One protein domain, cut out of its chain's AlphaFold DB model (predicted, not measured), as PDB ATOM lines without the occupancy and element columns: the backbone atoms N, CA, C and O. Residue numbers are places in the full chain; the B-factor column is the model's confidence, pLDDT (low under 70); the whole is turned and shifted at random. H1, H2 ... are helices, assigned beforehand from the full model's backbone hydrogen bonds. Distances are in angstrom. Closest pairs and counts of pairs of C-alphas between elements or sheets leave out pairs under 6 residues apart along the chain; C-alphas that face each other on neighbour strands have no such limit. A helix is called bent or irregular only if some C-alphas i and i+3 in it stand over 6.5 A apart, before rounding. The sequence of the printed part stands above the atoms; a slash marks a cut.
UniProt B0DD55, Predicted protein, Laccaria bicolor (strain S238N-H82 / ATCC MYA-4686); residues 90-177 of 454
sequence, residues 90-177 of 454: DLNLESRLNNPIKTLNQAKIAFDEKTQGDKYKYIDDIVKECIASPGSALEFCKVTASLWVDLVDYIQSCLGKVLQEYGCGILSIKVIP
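This is residues 90 to 177 of the 454 residues of the protein "Predicted protein" of Laccaria bicolor (strain S238N-H82 / ATCC MYA-4686) (UniProt B0DD55). One long helix, H3, makes the long axis, and two shorter helices, H1 and then H2, run back along it one after the other, meeting at an angled corner so that the three outline a long, narrow triangle, loosely closed. A short helix, H4, folds back at the far end of H3, and residues 131 to 136, of which 134 to 136 belong to H3, stick out at the turn from H2 into H3. The printed part has 88 residues with four named helices, in the order H1, H2, H3, H4, and no named strand; its class is all helix. It is loose, with a radius of gyration of the C-alphas of 16.2 A, and elongated, spanning 50 by 26 by 24 A.

After residues 90 to 99, H1 covers residues 100 to 115. The next helix, H2, residues 119 to 132, runs the same way as H1 at a steep tilt of 48 degrees. The two only just touch, with 3 pairs of C-alphas within 8 A, and only at the corner by their link; the closest C-alphas are those of Thr 115 and Tyr 122, 5.2 A apart. H3, residues 134 to 165, is the hub, touching the three other helices. H2 and H3 touch only at the corner, at a shallow tilt of 26 degrees, opposite ways; their closest C-alphas, those of Cys 130 and Ala 137, are 4.4 A apart. H1 touches H3 with residues 100 to 107 alone, and H3 touches H1 with residues 151 to 162 alone. The C-alphas of Pro 100 and Cys 158 are the closest of this pair, 5.2 A apart, at a shallow tilt of 23 degrees, opposite ways. H3 forms a helical hairpin with H4, residues 169 to 175, at a steep tilt of 44 degrees, opposite ways; their closest C-alphas are those of Leu 163 and Gly 169, 5.2 A apart. H4 is apart from H1 and H2. Each O i to N i+4 pair is within hydrogen-bond range in H1 and H2, against 26 of 28 in H3 and 1 of 3 in H4, where 1 of 4 O i to N i+3 pairs is within range.

H1 begins at C-alpha 100, (45.576, 23.166, 30.322), and measures 22.5 A from first to last C-alpha. H2 measures 20.0 A. H3 begins at C-alpha 134, (31.894, 36.380, 65.065), and measures 47.1 A; it is irregular, with C-alphas 135 and 138 7.2 A apart. H4 measures 10.8 A and ends at C-alpha 175, (26.224, 27.794, 27.022).

The two C-alphas farthest apart are those of Ala 132 and Gly 167, 50.1 A. The printed part has no cut, and its three links between helices are tight. The mean pLDDT of the printed part is 83.6; residues 90 to 97 and 170 to 177 are under 70.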
ATOM      1  N   ASP A  90      50.082  29.595  45.268       51.41
ATOM      2  CA  ASP A  90      50.989  30.102  44.237       51.41
ATOM      3  C   ASP A  90      50.547  29.511  42.888       51.41
ATOM      4  O   ASP A  90      51.171  28.631  42.285       51.41
ATOM      5  N   LEU A  91      49.396  29.971  42.397       55.28
ATOM      6  CA  LEU A  91      48.915  29.808  41.046       55.28
ATOM      7  C   LEU A  91      49.766  30.763  40.214       55.28
ATOM      8  O   LEU A  91      49.267  31.751  39.693       55.28
ATOM      9  N   ASN A  92      51.072  30.506  40.159       54.84
ATOM     10  CA  ASN A  92      52.020  31.310  39.413       54.84
ATOM     11  C   ASN A  92      51.572  31.288  37.942       54.84
ATOM     12  O   ASN A  92      51.681  30.273  37.248       54.84
ATOM     13  N   LEU A  93      50.903  32.370  37.541       54.31
ATOM     14  CA  LEU A  93      49.927  32.396  36.450       54.31
ATOM     15  C   LEU A  93      50.602  32.246  35.077       54.31
ATOM     16  O   LEU A  93      49.979  31.799  34.115       54.31
ATOM     17  N   GLU A  94      51.889  32.584  35.000       51.19
ATOM     18  CA  GLU A  94      52.629  32.744  33.747       51.19
ATOM     19  C   GLU A  94      53.277  31.450  33.237       51.19
ATOM     20  O   GLU A  94      53.398  31.268  32.029       51.19
ATOM     21  N   SER A  95      53.611  30.488  34.105       51.66
ATOM     22  CA  SER A  95      54.206  29.206  33.675       51.66
ATOM     23  C   SER A  95      53.172  28.123  33.321       51.66
ATOM     24  O   SER A  95      53.520  27.067  32.790       51.66
ATOM     25  N   ARG A  96      51.880  28.374  33.585       52.16
ATOM     26  CA  ARG A  96      50.795  27.366  33.583       52.16
ATOM     27  C   ARG A  96      49.897  27.378  32.346       52.16
ATOM     28  O   ARG A  96      48.937  26.612  32.258       52.16
ATOM     29  N   LEU A  97      50.211  28.220  31.366       57.44
ATOM     30  CA  LEU A  97      49.427  28.354  30.138       57.44
ATOM     31  C   LEU A  97      49.727  27.285  29.079       57.44
ATOM     32  O   LEU A  97      48.895  27.071  28.206       57.44
ATOM     33  N   ASN A  98      50.850  26.570  29.185       74.06
ATOM     34  CA  ASN A  98      51.298  25.670  28.115       74.06
ATOM     35  C   ASN A  98      50.672  24.266  28.156       74.06
ATOM     36  O   ASN A  98      50.861  23.492  27.223       74.06
ATOM     37  N   ASN A  99      49.956  23.893  29.222       88.25
ATOM     38  CA  ASN A  99      49.241  22.616  29.264       88.25
ATOM     39  C   ASN A  99      47.983  22.718  30.147       88.25
ATOM     40  O   ASN A  99      48.080  22.580  31.372       88.25
ATOM     41  N   PRO A 100      46.796  22.937  29.555       88.62
ATOM     42  CA  PRO A 100      45.576  23.166  30.322       88.62
ATOM     43  C   PRO A 100      45.149  21.947  31.158       88.62
ATOM     44  O   PRO A 100      44.525  22.123  32.203       88.62
ATOM     45  N   ILE A 101      45.544  20.725  30.774       89.31
ATOM     46  CA  ILE A 101      45.265  19.490  31.528       89.31
ATOM     47  C   ILE A 101      46.091  19.428  32.818       89.31
ATOM     48  O   ILE A 101      45.542  19.163  33.890       89.31
ATOM     49  N   LYS A 102      47.404  19.700  32.746       90.31
ATOM     50  CA  LYS A 102      48.263  19.778  33.947       90.31
ATOM     51  C   LYS A 102      47.717  20.807  34.929       90.31
ATOM     52  O   LYS A 102      47.662  20.562  36.130       90.31
ATOM     53  N   THR A 103      47.251  21.923  34.389       87.12
ATOM     54  CA  THR A 103      46.674  23.007  35.164       87.12
ATOM     55  C   THR A 103      45.375  22.611  35.873       87.12
ATOM     56  O   THR A 103      45.201  22.923  37.051       87.12
ATOM     57  N   LEU A 104      44.496  21.868  35.199       90.44
ATOM     58  CA  LEU A 104      43.261  21.337  35.782       90.44
ATOM     59  C   LEU A 104      43.544  20.341  36.913       90.44
ATOM     60  O   LEU A 104      42.907  20.393  37.965       90.44
ATOM     61  N   ASN A 105      44.550  19.481  36.734       90.06
ATOM     62  CA  ASN A 105      45.014  18.580  37.788       90.06
ATOM     63  C   ASN A 105      45.550  19.349  38.999       90.06
ATOM     64  O   ASN A 105      45.298  18.950  40.131       90.06
ATOM     65  N   GLN A 106      46.237  20.469  38.786       88.38
ATOM     66  CA  GLN A 106      46.752  21.277  39.885       88.38
ATOM     67  C   GLN A 106      45.641  22.022  40.638       88.38
ATOM     68  O   GLN A 106      45.685  22.098  41.863       88.38
ATOM     69  N   ALA A 107      44.611  22.500  39.933       88.75
ATOM     70  CA  ALA A 107      43.407  23.060  40.556       88.75
ATOM     71  C   ALA A 107      42.667  22.013  41.404       88.75
ATOM     72  O   ALA A 107      42.206  22.311  42.504       88.75
ATOM     73  N   LYS A 108      42.605  20.769  40.921       91.88
ATOM     74  CA  LYS A 108      42.057  19.640  41.674       91.88
ATOM     75  C   LYS A 108      42.880  19.320  42.926       91.88
ATOM     76  O   LYS A 108      42.293  19.136  43.982       91.88
ATOM     77  N   ILE A 109      44.211  19.287  42.830       91.00
ATOM     78  CA  ILE A 109      45.079  19.076  43.999       91.00
ATOM     79  C   ILE A 109      44.827  20.168  45.044       91.00
ATOM     80  O   ILE A 109      44.584  19.847  46.199       91.00
ATOM     81  N   ALA A 110      44.772  21.436  44.632       87.81
ATOM     82  CA  ALA A 110      44.486  22.542  45.543       87.81
ATOM     83  C   ALA A 110      43.091  22.437  46.194       87.81
ATOM     84  O   ALA A 110      42.929  22.732  47.378       87.81
ATOM     85  N   PHE A 111      42.082  21.979  45.443       91.50
ATOM     86  CA  PHE A 111      40.750  21.682  45.979       91.50
ATOM     87  C   PHE A 111      40.806  20.586  47.052       91.50
ATOM     88  O   PHE A 111      40.251  20.746  48.142       91.50
ATOM     89  N   ASP A 112      41.470  19.473  46.740       92.44
ATOM     90  CA  ASP A 112      41.576  18.313  47.623       92.44
ATOM     91  C   ASP A 112      42.392  18.649  48.881       92.44
ATOM     92  O   ASP A 112      42.007  18.247  49.976       92.44
ATOM     93  N   GLU A 113      43.458  19.446  48.761       91.50
ATOM     94  CA  GLU A 113      44.248  19.954  49.889       91.50
ATOM     95  C   GLU A 113      43.407  20.839  50.812       91.50
ATOM     96  O   GLU A 113      43.428  20.664  52.032       91.50
ATOM     97  N   LYS A 114      42.614  21.758  50.244       89.50
ATOM     98  CA  LYS A 114      41.790  22.682  51.034       89.50
ATOM     99  C   LYS A 114      40.633  21.975  51.732       89.50
ATOM    100  O   LYS A 114      40.305  22.302  52.868       89.50
ATOM    101  N   THR A 115      40.019  21.010  51.053       93.81
ATOM    102  CA  THR A 115      38.870  20.262  51.582       93.81
ATOM    103  C   THR A 115      39.269  19.015  52.365       93.81
ATOM    104  O   THR A 115      38.412  18.377  52.967       93.81
ATOM    105  N   GLN A 116      40.550  18.632  52.348       93.06
ATOM    106  CA  GLN A 116      41.034  17.334  52.832       93.06
ATOM    107  C   GLN A 116      40.264  16.147  52.217       93.06
ATOM    108  O   GLN A 116      40.097  15.101  52.846       93.06
ATOM    109  N   GLY A 117      39.745  16.325  50.996       91.06
ATOM    110  CA  GLY A 117      38.884  15.361  50.308       91.06
ATOM    111  C   GLY A 117      37.448  15.252  50.843       91.06
ATOM    112  O   GLY A 117      36.687  14.431  50.331       91.06
ATOM    113  N   ASP A 118      37.049  16.062  51.830       93.31
ATOM    114  CA  ASP A 118      35.687  16.100  52.375       93.31
ATOM    115  C   ASP A 118      35.123  17.528  52.375       93.31
ATOM    116  O   ASP A 118      35.347  18.345  53.272       93.31
ATOM    117  N   LYS A 119      34.317  17.820  51.349       91.31
ATOM    118  CA  LYS A 119      33.682  19.131  51.172       91.31
ATOM    119  C   LYS A 119      32.747  19.517  52.321       91.31
ATOM    120  O   LYS A 119      32.594  20.703  52.592       91.31
ATOM    121  N   TYR A 120      32.086  18.548  52.957       92.38
ATOM    122  CA  TYR A 120      31.121  18.844  54.014       92.38
ATOM    123  C   TYR A 120      31.850  19.162  55.309       92.38
ATOM    124  O   TYR A 120      31.524  20.159  55.946       92.38
ATOM    125  N   LYS A 121      32.906  18.401  55.621       94.19
ATOM    126  CA  LYS A 121      33.803  18.709  56.737       94.19
ATOM    127  C   LYS A 121      34.406  20.110  56.604       94.19
ATOM    128  O   LYS A 121      34.388  20.867  57.563       94.19
ATOM    129  N   TYR A 122      34.860  20.484  55.407       94.38
ATOM    130  CA  TYR A 122      35.384  21.827  55.147       94.38
ATOM    131  C   TYR A 122      34.353  22.940  55.406       94.38
ATOM    132  O   TYR A 122      34.676  23.953  56.024       94.38
ATOM    133  N   ILE A 123      33.100  22.752  54.975       93.69
ATOM    134  CA  ILE A 123      32.016  23.708  55.258       93.69
ATOM    135  C   ILE A 123      31.732  23.775  56.762       93.69
ATOM    136  O   ILE A 123      31.580  24.869  57.302       93.69
ATOM    137  N   ASP A 124      31.683  22.631  57.443       94.50
ATOM    138  CA  ASP A 124      31.484  22.585  58.891       94.50
ATOM    139  C   ASP A 124      32.612  23.307  59.635       94.50
ATOM    140  O   ASP A 124      32.350  24.016  60.603       94.50
ATOM    141  N   ASP A 125      33.856  23.177  59.174       94.25
ATOM    142  CA  ASP A 125      35.011  23.850  59.766       94.25
ATOM    143  C   ASP A 125      34.959  25.372  59.535       94.25
ATOM    144  O   ASP A 125      35.185  26.129  60.476       94.25
ATOM    145  N   ILE A 126      34.525  25.837  58.353       93.88
ATOM    146  CA  ILE A 126      34.218  27.262  58.114       93.88
ATOM    147  C   ILE A 126      33.161  27.765  59.103       93.88
ATOM    148  O   ILE A 126      33.306  28.842  59.680       93.88
ATOM    149  N   VAL A 127      32.081  27.002  59.293       95.81
ATOM    150  CA  VAL A 127      30.981  27.395  60.182       95.81
ATOM    151  C   VAL A 127      31.451  27.451  61.634       95.81
ATOM    152  O   VAL A 127      31.130  28.417  62.327       95.81
ATOM    153  N   LYS A 128      32.229  26.465  62.093       95.50
ATOM    154  CA  LYS A 128      32.823  26.472  63.438       95.50
ATOM    155  C   LYS A 128      33.709  27.695  63.643       95.50
ATOM    156  O   LYS A 128      33.572  28.348  64.672       95.50
ATOM    157  N   GLU A 129      34.535  28.042  62.660       93.69
ATOM    158  CA  GLU A 129      35.417  29.211  62.726       93.69
ATOM    159  C   GLU A 129      34.618  30.520  62.814       93.69
ATOM    160  O   GLU A 129      34.889  31.388  63.643       93.69
ATOM    161  N   CYS A 130      33.548  30.642  62.022       95.50
ATOM    162  CA  CYS A 130      32.647  31.793  62.084       95.50
ATOM    163  C   CYS A 130      31.898  31.909  63.421       95.50
ATOM    164  O   CYS A 130      31.598  33.022  63.855       95.50
ATOM    165  N   ILE A 131      31.570  30.783  64.062       96.00
ATOM    166  CA  ILE A 131      30.940  30.765  65.390       96.00
ATOM    167  C   ILE A 131      31.958  31.134  66.474       96.00
ATOM    168  O   ILE A 131      31.607  31.877  67.389       96.00
ATOM    169  N   ALA A 132      33.194  30.636  66.369       96.25
ATOM    170  CA  ALA A 132      34.268  30.919  67.315       96.25
ATOM    171  C   ALA A 132      34.658  32.404  67.309       96.25
ATOM    172  O   ALA A 132      34.859  32.986  68.374       96.25
ATOM    173  N   SER A 133      34.672  33.028  66.128       96.56
ATOM    174  CA  SER A 133      35.119  34.412  65.948       96.56
ATOM    175  C   SER A 133      34.099  35.263  65.169       96.56
ATOM    176  O   SER A 133      34.339  35.636  64.018       96.56
ATOM    177  N   PRO A 134      32.954  35.653  65.773       94.88
ATOM    178  CA  PRO A 134      31.894  36.380  65.065       94.88
ATOM    179  C   PRO A 134      32.337  37.731  64.485       94.88
ATOM    180  O   PRO A 134      31.800  38.175  63.470       94.88
ATOM    181  N   GLY A 135      33.316  38.390  65.120       95.12
ATOM    182  CA  GLY A 135      33.852  39.681  64.680       95.12
ATOM    183  C   GLY A 135      34.661  39.607  63.381       95.12
ATOM    184  O   GLY A 135      34.636  40.555  62.599       95.12
ATOM    185  N   SER A 136      35.328  38.479  63.116       93.69
ATOM    186  CA  SER A 136      36.109  38.239  61.893       93.69
ATOM    187  C   SER A 136      35.377  37.360  60.872       93.69
ATOM    188  O   SER A 136      35.768  37.331  59.705       93.69
ATOM    189  N   ALA A 137      34.279  36.704  61.265       93.44
ATOM    190  CA  ALA A 137      33.510  35.781  60.432       93.44
ATOM    191  C   ALA A 137      33.127  36.358  59.057       93.44
ATOM    192  O   ALA A 137      33.204  35.661  58.045       93.44
ATOM    193  N   LEU A 138      32.742  37.640  58.999       93.19
ATOM    194  CA  LEU A 138      32.359  38.292  57.743       93.19
ATOM    195  C   LEU A 138      33.539  38.404  56.770       93.19
ATOM    196  O   LEU A 138      33.387  38.089  55.590       93.19
ATOM    197  N   GLU A 139      34.697  38.853  57.252       92.94
ATOM    198  CA  GLU A 139      35.898  38.990  56.423       92.94
ATOM    199  C   GLU A 139      36.442  37.616  56.027       92.94
ATOM    200  O   GLU A 139      36.742  37.393  54.854       92.94
ATOM    201  N   PHE A 140      36.429  36.646  56.944       92.06
ATOM    202  CA  PHE A 140      36.770  35.253  56.652       92.06
ATOM    203  C   PHE A 140      35.901  34.659  55.532       92.06
ATOM    204  O   PHE A 140      36.416  34.071  54.576       92.06
ATOM    205  N   CYS A 141      34.580  34.858  55.599       93.00
ATOM    206  CA  CYS A 141      33.654  34.411  54.558       93.00
ATOM    207  C   CYS A 141      33.923  35.092  53.212       93.00
ATOM    208  O   CYS A 141      33.868  34.428  52.178       93.00
ATOM    209  N   LYS A 142      34.220  36.399  53.200       92.69
ATOM    210  CA  LYS A 142      34.540  37.136  51.965       92.69
ATOM    211  C   LYS A 142      35.816  36.619  51.313       92.69
ATOM    212  O   LYS A 142      35.813  36.371  50.110       92.69
ATOM    213  N   VAL A 143      36.877  36.429  52.097       92.44
ATOM    214  CA  VAL A 143      38.159  35.910  51.604       92.44
ATOM    215  C   VAL A 143      37.984  34.496  51.059       92.44
ATOM    216  O   VAL A 143      38.407  34.200  49.942       92.44
ATOM    217  N   THR A 144      37.271  33.644  51.798       91.38
ATOM    218  CA  THR A 144      36.973  32.278  51.360       91.38
ATOM    219  C   THR A 144      36.162  32.275  50.065       91.38
ATOM    220  O   THR A 144      36.493  31.552  49.130       91.38
ATOM    221  N   ALA A 145      35.133  33.119  49.965       90.44
ATOM    222  CA  ALA A 145      34.328  33.244  48.755       90.44
ATOM    223  C   ALA A 145      35.152  33.726  47.551       90.44
ATOM    224  O   ALA A 145      34.982  33.177  46.466       90.44
ATOM    225  N   SER A 146      36.049  34.704  47.737       91.19
ATOM    226  CA  SER A 146      36.943  35.186  46.674       91.19
ATOM    227  C   SER A 146      37.810  34.057  46.129       91.19
ATOM    228  O   SER A 146      37.815  33.824  44.926       91.19
ATOM    229  N   LEU A 147      38.441  33.283  47.016       90.00
ATOM    230  CA  LEU A 147      39.286  32.151  46.633       90.00
ATOM    231  C   LEU A 147      38.533  31.135  45.766       90.00
ATOM    232  O   LEU A 147      39.060  30.644  44.769       90.00
ATOM    233  N   TRP A 148      37.290  30.822  46.135       90.50
ATOM    234  CA  TRP A 148      36.469  29.882  45.377       90.50
ATOM    235  C   TRP A 148      36.025  30.434  44.022       90.50
ATOM    236  O   TRP A 148      35.978  29.676  43.054       90.50
ATOM    237  N   VAL A 149      35.720  31.730  43.935       90.44
ATOM    238  CA  VAL A 149      35.413  32.393  42.659       90.44
ATOM    239  C   VAL A 149      36.625  32.335  41.734       90.44
ATOM    240  O   VAL A 149      36.492  31.860  40.608       90.44
ATOM    241  N   ASP A 150      37.806  32.697  42.234       88.50
ATOM    242  CA  ASP A 150      39.043  32.697  41.450       88.50
ATOM    243  C   ASP A 150      39.395  31.286  40.953       88.50
ATOM    244  O   ASP A 150      39.746  31.097  39.786       88.50
ATOM    245  N   LEU A 151      39.232  30.263  41.801       88.38
ATOM    246  CA  LEU A 151      39.447  28.868  41.412       88.38
ATOM    247  C   LEU A 151      38.465  28.410  40.322       88.38
ATOM    248  O   LEU A 151      38.861  27.711  39.387       88.38
ATOM    249  N   VAL A 152      37.185  28.775  40.432       89.12
ATOM    250  CA  VAL A 152      36.162  28.402  39.443       89.12
ATOM    251  C   VAL A 152      36.420  29.095  38.111       89.12
ATOM    252  O   VAL A 152      36.410  28.422  37.078       89.12
ATOM    253  N   ASP A 153      36.699  30.396  38.123       88.00
ATOM    254  CA  ASP A 153      37.021  31.164  36.918       88.00
ATOM    255  C   ASP A 153      38.279  30.602  36.238       88.00
ATOM    256  O   ASP A 153      38.329  30.441  35.012       88.00
ATOM    257  N   TYR A 154      39.268  30.188  37.034       87.31
ATOM    258  CA  TYR A 154      40.467  29.515  36.551       87.31
ATOM    259  C   TYR A 154      40.160  28.171  35.874       87.31
ATOM    260  O   TYR A 154      40.586  27.937  34.739       87.31
ATOM    261  N   ILE A 155      39.373  27.301  36.519       89.50
ATOM    262  CA  ILE A 155      38.958  26.008  35.951       89.50
ATOM    263  C   ILE A 155      38.168  26.213  34.656       89.50
ATOM    264  O   ILE A 155      38.408  25.508  33.674       89.50
ATOM    265  N   GLN A 156      37.256  27.188  34.619       89.88
ATOM    266  CA  GLN A 156      36.480  27.513  33.422       89.88
ATOM    267  C   GLN A 156      37.375  27.983  32.272       89.88
ATOM    268  O   GLN A 156      37.205  27.522  31.144       89.88
ATOM    269  N   SER A 157      38.360  28.840  32.550       89.38
ATOM    270  CA  SER A 157      39.343  29.292  31.559       89.38
ATOM    271  C   SER A 157      40.153  28.124  30.987       89.38
ATOM    272  O   SER A 157      40.329  28.015  29.770       89.38
ATOM    273  N   CYS A 158      40.596  27.196  31.842       89.44
ATOM    274  CA  CYS A 158      41.311  25.995  31.412       89.44
ATOM    275  C   CYS A 158      40.434  25.063  30.575       89.44
ATOM    276  O   CYS A 158      40.859  24.642  29.503       89.44
ATOM    277  N   LEU A 159      39.203  24.786  31.014       89.81
ATOM    278  CA  LEU A 159      38.245  23.990  30.244       89.81
ATOM    279  C   LEU A 159      37.934  24.636  28.892       89.81
ATOM    280  O   LEU A 159      37.851  23.930  27.893       89.81
ATOM    281  N   GLY A 160      37.811  25.964  28.843       90.38
ATOM    282  CA  GLY A 160      37.624  26.709  27.602       90.38
ATOM    283  C   GLY A 160      38.743  26.446  26.594       90.38
ATOM    284  O   GLY A 160      38.450  26.160  25.435       90.38
ATOM    285  N   LYS A 161      40.003  26.458  27.047       90.06
ATOM    286  CA  LYS A 161      41.180  26.153  26.214       90.06
ATOM    287  C   LYS A 161      41.209  24.702  25.748       90.06
ATOM    288  O   LYS A 161      41.362  24.472  24.556       90.06
ATOM    289  N   VAL A 162      40.977  23.743  26.653       90.06
ATOM    290  CA  VAL A 162      40.883  22.316  26.284       90.06
ATOM    291  C   VAL A 162      39.811  22.133  25.212       90.06
ATOM    292  O   VAL A 162      40.069  21.580  24.152       90.06
ATOM    293  N   LEU A 163      38.602  22.648  25.442       89.44
ATOM    294  CA  LEU A 163      37.507  22.511  24.485       89.44
ATOM    295  C   LEU A 163      37.813  23.199  23.152       89.44
ATOM    296  O   LEU A 163      37.395  22.701  22.112       89.44
ATOM    297  N   GLN A 164      38.538  24.318  23.159       90.50
ATOM    298  CA  GLN A 164      38.984  24.977  21.937       90.50
ATOM    299  C   GLN A 164      39.969  24.110  21.139       90.50
ATOM    300  O   GLN A 164      39.796  23.999  19.927       90.50
ATOM    301  N   GLU A 165      40.929  23.456  21.800       89.25
ATOM    302  CA  GLU A 165      41.877  22.523  21.165       89.25
ATOM    303  C   GLU A 165      41.164  21.330  20.504       89.25
ATOM    304  O   GLU A 165      41.542  20.915  19.412       89.25
ATOM    305  N   TYR A 166      40.074  20.834  21.099       88.69
ATOM    306  CA  TYR A 166      39.252  19.750  20.537       88.69
ATOM    307  C   TYR A 166      38.172  20.221  19.539       88.69
ATOM    308  O   TYR A 166      37.232  19.483  19.247       88.69
ATOM    309  N   GLY A 167      38.232  21.464  19.044       89.75
ATOM    310  CA  GLY A 167      37.248  21.997  18.087       89.75
ATOM    311  C   GLY A 167      35.850  22.259  18.675       89.75
ATOM    312  O   GLY A 167      34.922  22.624  17.956       89.75
ATOM    313  N   CYS A 168      35.688  22.136  19.993       85.44
ATOM    314  CA  CYS A 168      34.443  22.376  20.729       85.44
ATOM    315  C   CYS A 168      34.298  23.825  21.236       85.44
ATOM    316  O   CYS A 168      33.315  24.156  21.902       85.44
ATOM    317  N   GLY A 169      35.251  24.710  20.922       71.56
ATOM    318  CA  GLY A 169      35.321  26.077  21.462       71.56
ATOM    319  C   GLY A 169      34.113  26.977  21.154       71.56
ATOM    320  O   GLY A 169      33.862  27.943  21.868       71.56
ATOM    321  N   ILE A 170      33.315  26.658  20.130       64.69
ATOM    322  CA  ILE A 170      32.124  27.447  19.762       64.69
ATOM    323  C   ILE A 170      30.942  27.164  20.713       64.69
ATOM    324  O   ILE A 170      30.079  28.026  20.910       64.69
ATOM    325  N   LEU A 171      30.899  25.984  21.347       54.12
ATOM    326  CA  LEU A 171      29.814  25.589  22.254       54.12
ATOM    327  C   LEU A 171      29.996  26.154  23.670       54.12
ATOM    328  O   LEU A 171      29.012  26.527  24.312       54.12
ATOM    329  N   SER A 172      31.234  26.298  24.142       51.66
ATOM    330  CA  SER A 172      31.535  26.849  25.470       51.66
ATOM    331  C   SER A 172      31.156  28.332  25.595       51.66
ATOM    332  O   SER A 172      30.647  28.748  26.634       51.66
ATOM    333  N   ILE A 173      31.276  29.117  24.518       49.62
ATOM    334  CA  ILE A 173      30.933  30.553  24.514       49.62
ATOM    335  C   ILE A 173      29.409  30.791  24.527       49.62
ATOM    336  O   ILE A 173      28.960  31.833  24.999       49.62
ATOM    337  N   LYS A 174      28.591  29.838  24.048       42.38
ATOM    338  CA  LYS A 174      27.121  29.986  23.969       42.38
ATOM    339  C   LYS A 174      26.343  29.379  25.135       42.38
ATOM    340  O   LYS A 174      25.227  29.827  25.384       42.38
ATOM    341  N   VAL A 175      26.899  28.409  25.859       44.41
ATOM    342  CA  VAL A 175      26.224  27.794  27.022       44.41
ATOM    343  C   VAL A 175      26.510  28.555  28.329       44.41
ATOM    344  O   VAL A 175      25.701  28.522  29.252       44.41
ATOM    345  N   ILE A 176      27.598  29.330  28.385       45.72
ATOM    346  CA  ILE A 176      28.032  30.098  29.567       45.72
ATOM    347  C   ILE A 176      27.626  31.609  29.597       45.72
ATOM    348  O   ILE A 176      27.696  32.215  30.668       45.72
ATOM    349  N   PRO A 177      27.117  32.284  28.538       36.53
ATOM    350  CA  PRO A 177      26.976  33.743  28.544       36.53
ATOM    351  C   PRO A 177      25.796  34.255  29.385       36.53
ATOM    352  O   PRO A 177      25.725  35.451  29.664       36.53
TER     353      PRO A 177